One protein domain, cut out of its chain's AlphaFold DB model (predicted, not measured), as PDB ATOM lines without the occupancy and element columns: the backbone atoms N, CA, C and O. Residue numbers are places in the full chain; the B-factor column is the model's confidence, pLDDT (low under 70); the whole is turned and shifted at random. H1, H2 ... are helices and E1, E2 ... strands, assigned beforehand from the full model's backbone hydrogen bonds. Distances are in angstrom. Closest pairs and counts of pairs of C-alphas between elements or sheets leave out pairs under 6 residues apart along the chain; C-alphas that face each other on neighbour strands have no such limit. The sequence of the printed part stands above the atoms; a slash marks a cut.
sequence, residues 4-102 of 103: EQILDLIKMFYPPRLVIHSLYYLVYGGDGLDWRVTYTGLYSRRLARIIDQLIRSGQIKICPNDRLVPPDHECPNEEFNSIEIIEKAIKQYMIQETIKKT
ATOM      1  N   GLU A   4     170.027 176.668 196.125       79.25
ATOM      2  CA  GLU A   4     170.708 177.949 196.387       79.25
ATOM      3  C   GLU A   4     171.618 178.355 195.225       79.25
ATOM      4  O   GLU A   4     171.494 179.465 194.737       79.25
ATOM      5  N   GLN A   5     172.427 177.432 194.695       77.94
ATOM      6  CA  GLN A   5     173.291 177.704 193.537       77.94
ATOM      7  C   GLN A   5     172.481 178.108 192.297       77.94
ATOM      8  O   GLN A   5     172.859 179.021 191.576       77.94
ATOM      9  N   ILE A   6     171.340 177.454 192.064       78.88
ATOM     10  CA  ILE A   6     170.395 177.812 191.001       78.88
ATOM     11  C   ILE A   6     169.825 179.213 191.229       78.88
ATOM     12  O   ILE A   6     169.738 179.999 190.292       78.88
ATOM     13  N   LEU A   7     169.440 179.534 192.463       81.81
ATOM     14  CA  LEU A   7     168.914 180.852 192.801       81.81
ATOM     15  C   LEU A   7     169.978 181.947 192.616       81.81
ATOM     16  O   LEU A   7     169.659 183.011 192.091       81.81
ATOM     17  N   ASP A   8     171.227 181.678 192.988       80.38
ATOM     18  CA  ASP A   8     172.354 182.595 192.797       80.38
ATOM     19  C   ASP A   8     172.658 182.809 191.308       80.38
ATOM     20  O   ASP A   8     172.811 183.947 190.868       80.38
ATOM     21  N   LEU A   9     172.640 181.738 190.506       78.81
ATOM     22  CA  LEU A   9     172.754 181.825 189.046       78.81
ATOM     23  C   LEU A   9     171.638 182.681 188.442       78.81
ATOM     24  O   LEU A   9     171.896 183.512 187.571       78.81
ATOM     25  N   ILE A  10     170.400 182.504 188.913       83.38
ATOM     26  CA  ILE A  10     169.264 183.297 188.443       83.38
ATOM     27  C   ILE A  10     169.457 184.770 188.782       83.38
ATOM     28  O   ILE A  10     169.309 185.604 187.898       83.38
ATOM     29  N   LYS A  11     169.843 185.095 190.018       83.25
ATOM     30  CA  LYS A  11     170.100 186.479 190.444       83.25
ATOM     31  C   LYS A  11     171.218 187.151 189.650       83.25
ATOM     32  O   LYS A  11     171.158 188.355 189.441       83.25
ATOM     33  N   MET A  12     172.227 186.388 189.238       79.38
ATOM     34  CA  MET A  12     173.416 186.928 188.584       79.38
ATOM     35  C   MET A  12     173.246 187.096 187.069       79.38
ATOM     36  O   MET A  12     173.767 188.053 186.505       79.38
ATOM     37  N   PHE A  13     172.524 186.185 186.408       78.00
ATOM     38  CA  PHE A  13     172.521 186.103 184.941       78.00
ATOM     39  C   PHE A  13     171.135 186.182 184.290       78.00
ATOM     40  O   PHE A  13     171.037 186.331 183.071       78.00
ATOM     41  N   TYR A  14     170.057 186.063 185.069       86.44
ATOM     42  CA  TYR A  14     168.678 185.971 184.580       86.44
ATOM     43  C   TYR A  14     168.512 184.994 183.395       86.44
ATOM     44  O   TYR A  14     168.103 185.402 182.303       86.44
ATOM     45  N   PRO A  15     168.901 183.716 183.537       82.44
ATOM     46  CA  PRO A  15     168.952 182.789 182.418       82.44
ATOM     47  C   PRO A  15     167.541 182.361 181.963       82.44
ATOM     48  O   PRO A  15     166.620 182.288 182.780       82.44
ATOM     49  N   PRO A  16     167.360 182.007 180.679       82.50
ATOM     50  CA  PRO A  16     166.216 181.268 180.182       82.50
ATOM     51  C   PRO A  16     166.061 179.954 180.926       82.50
ATOM     52  O   PRO A  16     167.043 179.286 181.269       82.50
ATOM     53  N   ARG A  17     164.816 179.531 181.105       80.56
ATOM     54  CA  ARG A  17     164.492 178.281 181.784       80.56
ATOM     55  C   ARG A  17     165.158 177.071 181.120       80.56
ATOM     56  O   ARG A  17     165.641 176.178 181.818       80.56
ATOM     57  N   LEU A  18     165.259 177.072 179.787       76.38
ATOM     58  CA  LEU A  18     165.961 176.034 179.027       76.38
ATOM     59  C   LEU A  18     167.421 175.864 179.473       76.38
ATOM     60  O   LEU A  18     167.886 174.734 179.584       76.38
ATOM     61  N   VAL A  19     168.123 176.955 179.783       75.62
ATOM     62  CA  VAL A  19     169.530 176.906 180.202       75.62
ATOM     63  C   VAL A  19     169.688 176.174 181.524       75.62
ATOM     64  O   VAL A  19     170.545 175.316 181.673       75.62
ATOM     65  N   ILE A  20     168.825 176.443 182.496       74.94
ATOM     66  CA  ILE A  20     168.940 175.792 183.805       74.94
ATOM     67  C   ILE A  20     168.575 174.303 183.714       74.94
ATOM     68  O   ILE A  20     169.081 173.489 184.479       74.94
ATOM     69  N   HIS A  21     167.689 173.922 182.794       71.25
ATOM     70  CA  HIS A  21     167.216 172.541 182.682       71.25
ATOM     71  C   HIS A  21     168.178 171.600 181.966       71.25
ATOM     72  O   HIS A  21     167.962 170.384 181.990       71.25
ATOM     73  N   SER A  22     169.212 172.144 181.340       66.56
ATOM     74  CA  SER A  22     169.946 171.426 180.314       66.56
ATOM     75  C   SER A  22     171.356 171.107 180.746       66.56
ATOM     76  O   SER A  22     172.021 171.895 181.414       66.56
ATOM     77  N   LEU A  23     171.808 169.913 180.371       60.69
ATOM     78  CA  LEU A  23     173.188 169.519 180.591       60.69
ATOM     79  C   LEU A  23     174.049 170.121 179.480       60.69
ATOM     80  O   LEU A  23     173.773 169.923 178.291       60.69
ATOM     81  N   TYR A  24     175.090 170.836 179.889       64.75
ATOM     82  CA  TYR A  24     176.120 171.383 179.017       64.75
ATOM     83  C   TYR A  24     177.420 170.624 179.250       64.75
ATOM     84  O   TYR A  24     177.739 170.283 180.390       64.75
ATOM     85  N   TYR A  25     178.170 170.370 178.184       59.69
ATOM     86  CA  TYR A  25     179.518 169.821 178.281       59.69
ATOM     87  C   TYR A  25     180.505 170.699 177.530       59.69
ATOM     88  O   TYR A  25     180.167 171.365 176.547       59.69
ATOM     89  N   LEU A  26     181.733 170.682 178.037       60.41
ATOM     90  CA  LEU A  26     182.876 171.300 177.397       60.41
ATOM     91  C   LEU A  26     183.414 170.343 176.342       60.41
ATOM     92  O   LEU A  26     183.784 169.211 176.651       60.41
ATOM     93  N   VAL A  27     183.454 170.809 175.101       61.75
ATOM     94  CA  VAL A  27     184.137 170.124 174.010       61.75
ATOM     95  C   VAL A  27     185.521 170.728 173.873       61.75
ATOM     96  O   VAL A  27     185.654 171.942 173.736       61.75
ATOM     97  N   TYR A  28     186.535 169.869 173.908       59.72
ATOM     98  CA  TYR A  28     187.923 170.245 173.677       59.72
ATOM     99  C   TYR A  28     188.206 170.275 172.171       59.72
ATOM    100  O   TYR A  28     188.126 169.247 171.497       59.72
ATOM    101  N   GLY A  29     188.515 171.453 171.639       55.91
ATOM    102  CA  GLY A  29     189.038 171.640 170.295       55.91
ATOM    103  C   GLY A  29     190.557 171.621 170.355       55.91
ATOM    104  O   GLY A  29     191.135 172.627 170.730       55.91
ATOM    105  N   GLY A  30     191.153 170.463 170.046       49.34
ATOM    106  CA  GLY A  30     192.547 170.196 169.629       49.34
ATOM    107  C   GLY A  30     193.727 170.932 170.287       49.34
ATOM    108  O   GLY A  30     194.661 170.295 170.771       49.34
ATOM    109  N   ASP A  31     193.689 172.257 170.318       56.25
ATOM    110  CA  ASP A  31     194.831 173.165 170.305       56.25
ATOM    111  C   ASP A  31     195.131 173.739 171.706       56.25
ATOM    112  O   ASP A  31     195.821 174.744 171.860       56.25
ATOM    113  N   GLY A  32     194.591 173.126 172.764       51.47
ATOM    114  CA  GLY A  32     194.867 173.493 174.162       51.47
ATOM    115  C   GLY A  32     194.074 174.680 174.699       51.47
ATOM    116  O   GLY A  32     193.881 174.770 175.911       51.47
ATOM    117  N   LEU A  33     193.581 175.562 173.827       56.16
ATOM    118  CA  LEU A  33     192.904 176.804 174.219       56.16
ATOM    119  C   LEU A  33     191.497 176.968 173.637       56.16
ATOM    120  O   LEU A  33     190.723 177.765 174.170       56.16
ATOM    121  N   ASP A  34     191.143 176.194 172.614       61.41
ATOM    122  CA  ASP A  34     189.817 176.230 172.009       61.41
ATOM    123  C   ASP A  34     188.900 175.227 172.708       61.41
ATOM    124  O   ASP A  34     188.985 174.015 172.528       61.41
ATOM    125  N   TRP A  35     187.997 175.732 173.540       62.25
ATOM    126  CA  TRP A  35     186.896 174.956 174.097       62.25
ATOM    127  C   TRP A  35     185.578 175.567 173.640       62.25
ATOM    128  O   TRP A  35     185.461 176.778 173.464       62.25
ATOM    129  N   ARG A  36     184.575 174.714 173.433       64.44
ATOM    130  CA  ARG A  36     183.217 175.137 173.070       64.44
ATOM    131  C   ARG A  36     182.211 174.524 174.024       64.44
ATOM    132  O   ARG A  36     182.405 173.411 174.511       64.44
ATOM    133  N   VAL A  37     181.127 175.246 174.272       62.97
ATOM    134  CA  VAL A  37     180.010 174.747 175.073       62.97
ATOM    135  C   VAL A  37     178.984 174.131 174.135       62.97
ATOM    136  O   VAL A  37     178.448 174.802 173.257       62.97
ATOM    137  N   THR A  38     178.677 172.850 174.330       62.12
ATOM    138  CA  THR A  38     177.590 172.189 173.600       62.12
ATOM    139  C   THR A  38     176.448 171.812 174.533       62.12
ATOM    140  O   THR A  38     176.636 171.317 175.645       62.12
ATOM    141  N   TYR A  39     175.239 172.058 174.033       66.69
ATOM    142  CA  TYR A  39     173.977 171.640 174.616       66.69
ATOM    143  C   TYR A  39     173.686 170.174 174.267       66.69
ATOM    144  O   TYR A  39     173.648 169.807 173.095       66.69
ATOM    145  N   THR A  40     173.452 169.332 175.274       59.44
ATOM    146  CA  THR A  40     173.219 167.884 175.075       59.44
ATOM    147  C   THR A  40     171.824 167.514 174.564       59.44
ATOM    148  O   THR A  40     171.609 166.366 174.191       59.44
ATOM    149  N   GLY A  41     170.834 168.413 174.629       59.50
ATOM    150  CA  GLY A  41     169.427 168.024 174.437       59.50
ATOM    151  C   GLY A  41     168.798 167.296 175.622       59.50
ATOM    152  O   GLY A  41     167.593 167.046 175.605       59.50
ATOM    153  N   LEU A  42     169.573 166.968 176.659       63.75
ATOM    154  CA  LEU A  42     169.095 166.202 177.801       63.75
ATOM    155  C   LEU A  42     168.484 167.122 178.858       63.75
ATOM    156  O   LEU A  42     169.142 167.998 179.421       63.75
ATOM    157  N   TYR A  43     167.212 166.861 179.150       72.00
ATOM    158  CA  TYR A  43     166.409 167.597 180.116       72.00
ATOM    159  C   TYR A  43     166.493 166.980 181.516       72.00
ATOM    160  O   TYR A  43     166.110 165.825 181.738       72.00
ATOM    161  N   SER A  44     166.911 167.768 182.504       80.69
ATOM    162  CA  SER A  44     166.932 167.340 183.900       80.69
ATOM    163  C   SER A  44     165.593 167.600 184.594       80.69
ATOM    164  O   SER A  44     165.311 168.700 185.075       80.69
ATOM    165  N   ARG A  45     164.789 166.540 184.766       82.88
ATOM    166  CA  ARG A  45     163.533 166.597 185.549       82.88
ATOM    167  C   ARG A  45     163.747 167.074 186.987       82.88
ATOM    168  O   ARG A  45     162.842 167.646 187.587       82.88
ATOM    169  N   ARG A  46     164.927 166.820 187.563       83.69
ATOM    170  CA  ARG A  46     165.266 167.273 188.917       83.69
ATOM    171  C   ARG A  46     165.408 168.793 188.969       83.69
ATOM    172  O   ARG A  46     164.853 169.400 189.878       83.69
ATOM    173  N   LEU A  47     166.118 169.386 188.005       83.38
ATOM    174  CA  LEU A  47     166.291 170.840 187.920       83.38
ATOM    175  C   LEU A  47     164.952 171.526 187.649       83.38
ATOM    176  O   LEU A  47     164.622 172.489 188.331       83.38
ATOM    177  N   ALA A  48     164.130 170.945 186.775       85.44
ATOM    178  CA  ALA A  48     162.776 171.424 186.517       85.44
ATOM    179  C   ALA A  48     161.908 171.523 187.774       85.44
ATOM    180  O   ALA A  48     161.334 172.572 188.048       85.44
ATOM    181  N   ARG A  49     161.882 170.469 188.601       89.62
ATOM    182  CA  ARG A  49     161.139 170.502 189.873       89.62
ATOM    183  C   ARG A  49     161.637 171.597 190.812       89.62
ATOM    184  O   ARG A  49     160.826 172.196 191.508       89.62
ATOM    185  N   ILE A  50     162.949 171.840 190.856       89.38
ATOM    186  CA  ILE A  50     163.520 172.901 191.694       89.38
ATOM    187  C   ILE A  50     163.058 174.270 191.190       89.38
ATOM    188  O   ILE A  50     162.615 175.085 191.994       89.38
ATOM    189  N   ILE A  51     163.110 174.512 189.879       89.31
ATOM    190  CA  ILE A  51     162.649 175.766 189.270       89.31
ATOM    191  C   ILE A  51     161.159 175.988 189.533       89.31
ATOM    192  O   ILE A  51     160.779 177.052 190.017       89.31
ATOM    193  N   ASP A  52     160.330 174.968 189.320       92.62
ATOM    194  CA  ASP A  52     158.892 175.046 189.585       92.62
ATOM    195  C   ASP A  52     158.597 175.352 191.059       92.62
ATOM    196  O   ASP A  52     157.703 176.141 191.365       92.62
ATOM    197  N   GLN A  53     159.352 174.761 191.992       93.31
ATOM    198  CA  GLN A  53     159.237 175.074 193.417       93.31
ATOM    199  C   GLN A  53     159.625 176.525 193.715       93.31
ATOM    200  O   GLN A  53     158.918 177.190 194.470       93.31
ATOM    201  N   LEU A  54     160.710 177.029 193.118       92.69
ATOM    202  CA  LEU A  54     161.147 178.414 193.292       92.69
ATOM    203  C   LEU A  54     160.082 179.399 192.788       92.69
ATOM    204  O   LEU A  54     159.744 180.330 193.517       92.69
ATOM    205  N   ILE A  55     159.490 179.135 191.619       93.75
ATOM    206  CA  ILE A  55     158.394 179.934 191.051       93.75
ATOM    207  C   ILE A  55     157.169 179.901 191.967       93.75
ATOM    208  O   ILE A  55     156.653 180.945 192.354       93.75
ATOM    209  N   ARG A  56     156.716 178.705 192.366       95.81
ATOM    210  CA  ARG A  56     155.539 178.546 193.239       95.81
ATOM    211  C   ARG A  56     155.727 179.199 194.604       95.81
ATOM    212  O   ARG A  56     154.761 179.678 195.182       95.81
ATOM    213  N   SER A  57     156.955 179.216 195.115       95.62
ATOM    214  CA  SER A  57     157.299 179.888 196.372       95.62
ATOM    215  C   SER A  57     157.464 181.408 196.242       95.62
ATOM    216  O   SER A  57     157.749 182.060 197.240       95.62
ATOM    217  N   GLY A  58     157.332 181.969 195.033       94.75
ATOM    218  CA  GLY A  58     157.495 183.400 194.767       94.75
ATOM    219  C   GLY A  58     158.943 183.894 194.817       94.75
ATOM    220  O   GLY A  58     159.178 185.094 194.798       94.75
ATOM    221  N   GLN A  59     159.930 182.996 194.878       94.00
ATOM    222  CA  GLN A  59     161.346 183.371 194.972       94.00
ATOM    223  C   GLN A  59     161.951 183.804 193.635       94.00
ATOM    224  O   GLN A  59     163.007 184.434 193.627       94.00
ATOM    225  N   ILE A  60     161.301 183.451 192.525       94.12
ATOM    226  CA  ILE A  60     161.621 183.881 191.161       94.12
ATOM    227  C   ILE A  60     160.320 183.998 190.358       94.12
ATOM    228  O   ILE A  60     159.316 183.372 190.706       94.12
ATOM    229  N   LYS A  61     160.347 184.735 189.248       95.12
ATOM    230  CA  LYS A  61     159.266 184.801 188.253       95.12
ATOM    231  C   LYS A  61     159.791 184.511 186.849       95.12
ATOM    232  O   LYS A  61     160.993 184.601 186.595       95.12
ATOM    233  N   ILE A  62     158.872 184.153 185.953       92.75
ATOM    234  CA  ILE A  62     159.154 183.920 184.533       92.75
ATOM    235  C   ILE A  62     158.756 185.165 183.738       92.75
ATOM    236  O   ILE A  62     157.639 185.664 183.876       92.75
ATOM    237  N   CYS A  63     159.666 185.639 182.898       90.81
ATOM    238  CA  CYS A  63     159.439 186.714 181.943       90.81
ATOM    239  C   CYS A  63     158.839 186.195 180.623       90.81
ATOM    240  O   CYS A  63     158.966 185.008 180.320       90.81
ATOM    241  N   PRO A  64     158.236 187.064 179.786       88.50
ATOM    242  CA  PRO A  64     157.650 186.660 178.500       88.50
ATOM    243  C   PRO A  64     158.624 185.950 177.542       88.50
ATOM    244  O   PRO A  64     158.204 185.136 176.728       88.50
ATOM    245  N   ASN A  65     159.926 186.220 177.667       83.88
ATOM    246  CA  ASN A  65     161.010 185.580 176.913       83.88
ATOM    247  C   ASN A  65     161.583 184.319 177.597       83.88
ATOM    248  O   ASN A  65     162.722 183.941 177.335       83.88
ATOM    249  N   ASP A  66     160.825 183.686 178.500       86.38
ATOM    250  CA  ASP A  66     161.200 182.481 179.267       86.38
ATOM    251  C   ASP A  66     162.407 182.675 180.213       86.38
ATOM    252  O   ASP A  66     162.920 181.711 180.789       86.38
ATOM    253  N   ARG A  67     162.858 183.922 180.422       86.81
ATOM    254  CA  ARG A  67     163.915 184.252 181.391       86.81
ATOM    255  C   ARG A  67     163.399 184.172 182.818       86.81
ATOM    256  O   ARG A  67     162.282 184.583 183.122       86.81
ATOM    257  N   LEU A  68     164.246 183.657 183.697       89.25
ATOM    258  CA  LEU A  68     164.002 183.575 185.129       89.25
ATOM    259  C   LEU A  68     164.641 184.784 185.806       89.25
ATOM    260  O   LEU A  68     165.825 185.041 185.602       89.25
ATOM    261  N   VAL A  69     163.881 185.508 186.623       92.62
ATOM    262  CA  VAL A  69     164.367 186.681 187.371       92.62
ATOM    263  C   VAL A  69     163.875 186.644 188.821       92.62
ATOM    264  O   VAL A  69     162.869 185.986 189.100       92.62
ATOM    265  N   PRO A  70     164.535 187.346 189.759       93.44
ATOM    266  CA  PRO A  70     163.962 187.620 191.077       93.44
ATOM    267  C   PRO A  70     162.573 188.284 190.970       93.44
ATOM    268  O   PRO A  70     162.313 188.999 189.998       93.44
ATOM    269  N   PRO A  71     161.669 188.080 191.945       93.88
ATOM    270  CA  PRO A  71     160.283 188.554 191.868       93.88
ATOM    271  C   PRO A  71     160.186 190.072 191.665       93.88
ATOM    272  O   PRO A  71     159.358 190.534 190.877       93.88
ATOM    273  N   ASP A  72     161.093 190.826 192.284       92.94
ATOM    274  CA  ASP A  72     161.082 192.292 192.291       92.94
ATOM    275  C   ASP A  72     161.904 192.918 191.151       92.94
ATOM    276  O   ASP A  72     162.012 194.136 191.060       92.94
ATOM    277  N   HIS A  73     162.496 192.107 190.269       90.62
ATOM    278  CA  HIS A  73     163.305 192.603 189.153       90.62
ATOM    279  C   HIS A  73     162.474 192.799 187.885       90.62
ATOM    280  O   HIS A  73     161.549 192.035 187.602       90.62
ATOM    281  N   GLU A  74     162.811 193.814 187.098       91.12
ATOM    282  CA  GLU A  74     162.194 194.028 185.792       91.12
ATOM    283  C   GLU A  74     162.650 192.962 184.788       91.12
ATOM    284  O   GLU A  74     163.766 192.441 184.863       91.12
ATOM    285  N   CYS A  75     161.760 192.602 183.863       89.56
ATOM    286  CA  CYS A  75     162.083 191.628 182.835       89.56
ATOM    287  C   CYS A  75     163.020 192.256 181.797       89.56
ATOM    288  O   CYS A  75     162.654 193.253 181.180       89.56
ATOM    289  N   PRO A  76     164.209 191.680 181.572       83.44
ATOM    290  CA  PRO A  76     165.137 192.222 180.594       83.44
ATOM    291  C   PRO A  76     164.592 192.035 179.171       83.44
ATOM    292  O   PRO A  76     164.206 190.926 178.787       83.44
ATOM    293  N   ASN A  77     164.601 193.127 178.401       77.81
ATOM    294  CA  ASN A  77     164.104 193.198 177.019       77.81
ATOM    295  C   ASN A  77     165.174 192.884 175.960       77.81
ATOM    296  O   ASN A  77     164.863 192.783 174.778       77.81
ATOM    297  N   GLU A  78     166.430 192.745 176.376       76.12
ATOM    298  CA  GLU A  78     167.555 192.445 175.491       76.12
ATOM    299  C   GLU A  78     167.502 190.994 174.990       76.12
ATOM    300  O   GLU A  78     167.112 190.080 175.731       76.12
ATOM    301  N   GLU A  79     167.943 190.775 173.747       65.69
ATOM    302  CA  GLU A  79     168.148 189.427 173.217       65.69
ATOM    303  C   GLU A  79     169.167 188.675 174.080       65.69
ATOM    304  O   GLU A  79     170.277 189.141 174.337       65.69
ATOM    305  N   PHE A  80     168.780 187.492 174.559       66.31
ATOM    306  CA  PHE A  80     169.618 186.702 175.450       66.31
ATOM    307  C   PHE A  80     170.377 185.623 174.681       66.31
ATOM    308  O   PHE A  80     169.828 184.562 174.371       66.31
ATOM    309  N   ASN A  81     171.671 185.847 174.440       69.75
ATOM    310  CA  ASN A  81     172.553 184.800 173.938       69.75
ATOM    311  C   ASN A  81     173.019 183.894 175.088       69.75
ATOM    312  O   ASN A  81     174.038 184.122 175.741       69.75
ATOM    313  N   SER A  82     172.233 182.848 175.339       64.75
ATOM    314  CA  SER A  82     172.513 181.877 176.399       64.75
ATOM    315  C   SER A  82     173.872 181.197 176.294       64.75
ATOM    316  O   SER A  82     174.486 180.926 177.322       64.75
ATOM    317  N   ILE A  83     174.356 180.958 175.077       65.25
ATOM    318  CA  ILE A  83     175.645 180.309 174.843       65.25
ATOM    319  C   ILE A  83     176.771 181.231 175.299       65.25
ATOM    320  O   ILE A  83     177.608 180.813 176.091       65.25
ATOM    321  N   GLU A  84     176.732 182.504 174.907       67.38
ATOM    322  CA  GLU A  84     177.781 183.474 175.237       67.38
ATOM    323  C   GLU A  84     177.935 183.683 176.754       67.38
ATOM    324  O   GLU A  84     179.046 183.839 177.262       67.38
ATOM    325  N   ILE A  85     176.835 183.651 177.511       66.69
ATOM    326  CA  ILE A  85     176.878 183.794 178.974       66.69
ATOM    327  C   ILE A  85     177.415 182.534 179.646       66.69
ATOM    328  O   ILE A  85     178.231 182.641 180.561       66.69
ATOM    329  N   ILE A  86     177.000 181.348 179.196       65.94
ATOM    330  CA  ILE A  86     177.527 180.087 179.730       65.94
ATOM    331  C   ILE A  86     179.021 179.975 179.412       65.94
ATOM    332  O   ILE A  86     179.803 179.614 180.289       65.94
ATOM    333  N   GLU A  87     179.438 180.358 178.205       63.12
ATOM    334  CA  GLU A  87     180.846 180.450 177.829       63.12
ATOM    335  C   GLU A  87     181.592 181.435 178.735       63.12
ATOM    336  O   GLU A  87     182.590 181.064 179.349       63.12
ATOM    337  N   LYS A  88     181.096 182.664 178.925       64.31
ATOM    338  CA  LYS A  88     181.720 183.638 179.840       64.31
ATOM    339  C   LYS A  88     181.837 183.104 181.272       64.31
ATOM    340  O   LYS A  88     182.903 183.234 181.872       64.31
ATOM    341  N   ALA A  89     180.787 182.479 181.802       64.62
ATOM    342  CA  ALA A  89     180.770 181.925 183.156       64.62
ATOM    343  C   ALA A  89     181.761 180.759 183.316       64.62
ATOM    344  O   ALA A  89     182.524 180.723 184.282       64.62
ATOM    345  N   ILE A  90     181.815 179.840 182.346       61.59
ATOM    346  CA  ILE A  90     182.783 178.737 182.345       61.59
ATOM    347  C   ILE A  90     184.210 179.270 182.201       61.59
ATOM    348  O   ILE A  90     185.094 178.833 182.936       61.59
ATOM    349  N   LYS A  91     184.443 180.250 181.320       59.62
ATOM    350  CA  LYS A  91     185.754 180.892 181.155       59.62
ATOM    351  C   LYS A  91     186.243 181.496 182.466       59.62
ATOM    352  O   LYS A  91     187.383 181.269 182.858       59.62
ATOM    353  N   GLN A  92     185.379 182.238 183.160       61.91
ATOM    354  CA  GLN A  92     185.698 182.828 184.459       61.91
ATOM    355  C   GLN A  92     185.998 181.761 185.515       61.91
ATOM    356  O   GLN A  92     186.999 181.879 186.219       61.91
ATOM    357  N   TYR A  93     185.189 180.700 185.589       63.06
ATOM    358  CA  TYR A  93     185.429 179.583 186.501       63.06
ATOM    359  C   TYR A  93     186.778 178.898 186.228       63.06
ATOM    360  O   TYR A  93     187.579 178.720 187.143       63.06
ATOM    361  N   MET A  94     187.082 178.588 184.964       51.81
ATOM    362  CA  MET A  94     188.351 177.973 184.555       51.81
ATOM    363  C   MET A  94     189.558 178.852 184.904       51.81
ATOM    364  O   MET A  94     190.562 178.342 185.401       51.81
ATOM    365  N   ILE A  95     189.461 180.171 184.696       59.25
ATOM    366  CA  ILE A  95     190.503 181.130 185.095       59.25
ATOM    367  C   ILE A  95     190.715 181.085 186.614       59.25
ATOM    368  O   ILE A  95     191.849 180.947 187.069       59.25
ATOM    369  N   GLN A  96     189.639 181.154 187.402       61.03
ATOM    370  CA  GLN A  96     189.719 181.133 188.866       61.03
ATOM    371  C   GLN A  96     190.319 179.828 189.403       61.03
ATOM    372  O   GLN A  96     191.170 179.866 190.289       61.03
ATOM    373  N   GLU A  97     189.921 178.680 188.856       61.53
ATOM    374  CA  GLU A  97     190.454 177.378 189.269       61.53
ATOM    375  C   GLU A  97     191.919 177.183 188.850       61.53
ATOM    376  O   GLU A  97     192.693 176.572 189.585       61.53
ATOM    377  N   THR A  98     192.332 177.747 187.710       50.72
ATOM    378  CA  THR A  98     193.741 177.742 187.276       50.72
ATOM    379  C   THR A  98     194.602 178.599 188.204       50.72
ATOM    380  O   THR A  98     195.652 178.149 188.657       50.72
ATOM    381  N   ILE A  99     194.140 179.803 188.559       53.44
ATOM    382  CA  ILE A  99     194.829 180.685 189.514       53.44
ATOM    383  C   ILE A  99     194.963 180.004 190.883       53.44
ATOM    384  O   ILE A  99     196.061 179.962 191.426       53.44
ATOM    385  N   LYS A 100     193.890 179.400 191.413       52.00
ATOM    386  CA  LYS A 100     193.923 178.681 192.701       52.00
ATOM    387  C   LYS A 100     194.894 177.501 192.739       52.00
ATOM    388  O   LYS A 100     195.338 177.141 193.815       52.00
ATOM    389  N   LYS A 101     195.170 176.864 191.597       50.75
ATOM    390  CA  LYS A 101     196.130 175.751 191.500       50.75
ATOM    391  C   LYS A 101     197.577 176.204 191.308       50.75
ATOM    392  O   LYS A 101     198.472 175.369 191.369       50.75
ATOM    393  N   THR A 102     197.787 177.485 191.017       46.38
ATOM    394  CA  THR A 102     199.107 178.059 190.716       46.38
ATOM    395  C   THR A 102     199.695 178.809 191.922       46.38
ATOM    396  O   THR A 102     200.883 179.117 191.922       46.38
TER     397      THR A 102
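This is residues 4 to 102 of the 103 residues of an uncharacterized protein of Desulfurococcales archaeon ex4484_58 (UniProt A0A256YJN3). A long two-stranded hairpin, E1 and E2, and a long helix, H4, reach out from an end where the helices H1, H2 and H3 and the long loop of residues 57 to 81 are loosely gathered. H4 passes beside E2 with residues 83 to 91 and then runs away from the hairpin, and both tips, residues 29 to 34 and residues 92 to 102, stick out. The printed part has 99 residues, with four named helices and two named strands in the order H1, H2, E1, E2, H3, H4, and the sheet, E1 - E2, is antiparallel. The class is mixed, helices and strands. The whole is only just compact, close to loose, with a radius of gyration of the C-alphas of 15.0 A, and it is elongated, spanning 44 by 28 by 26 A.

The strands E1, residues 22 to 29, and E2, residues 34 to 43, form a hairpin and are antiparallel, with 153 degrees between their directions. N 29 and O 34 are within hydrogen-bond range at 2.8 A, and N 38 and O 25 at 3.1 A. The closest C-alphas of E2 and H4, residues 82 to 102, are those of Val 37 and Glu 87, 6.4 A apart. E1 and H4 are apart. H2, residues 17 to 21, touches H3, residues 45 to 56, which meets it with residues 45 to 48 alone; their closest C-alphas, His 21 and Leu 47, are 5.6 A apart. H1, residues 4 to 13, is close to H2 but not clearly touching, with the C-alphas of Ile 6 and Ile 20 closest at 7.6 A. H1 and H4 are also close but not clearly touching, with the C-alphas of Phe 13 and Ile 85 closest at 7.7 A, and they run opposite ways at a steep tilt of 64 degrees. H1 and H3 are near each other, with 8 pairs of C-alphas within 10 A. H3 and H4 are apart. In H1, H2, H3 and H4 every O i to N i+4 pair is within hydrogen-bond range.

E1 is 21.6 A long and E2 26.2 A; C-alpha 29, where E1 ends, is at (189.038, 171.640, 170.295). H4 is 30.4 A long and ends at C-alpha 102, (199.107, 178.059, 190.716). H1 begins at C-alpha 4, (170.708, 177.949, 196.387), and is 14.2 A long, H2 6.4 A and H3 16.3 A.

The two C-alphas farthest apart are those of Asp 31 and Ser 57, 46.2 A. The printed part has no cut. The link from H3 to H4, 25 residues, is long, and within it residues 61 to 62 pair with residues 68 to 69, antiparallel; the other links are tight. The mean pLDDT of the printed part is 74.3, and 45 residues are under 70, namely residues 22 to 42 and 79 to 102.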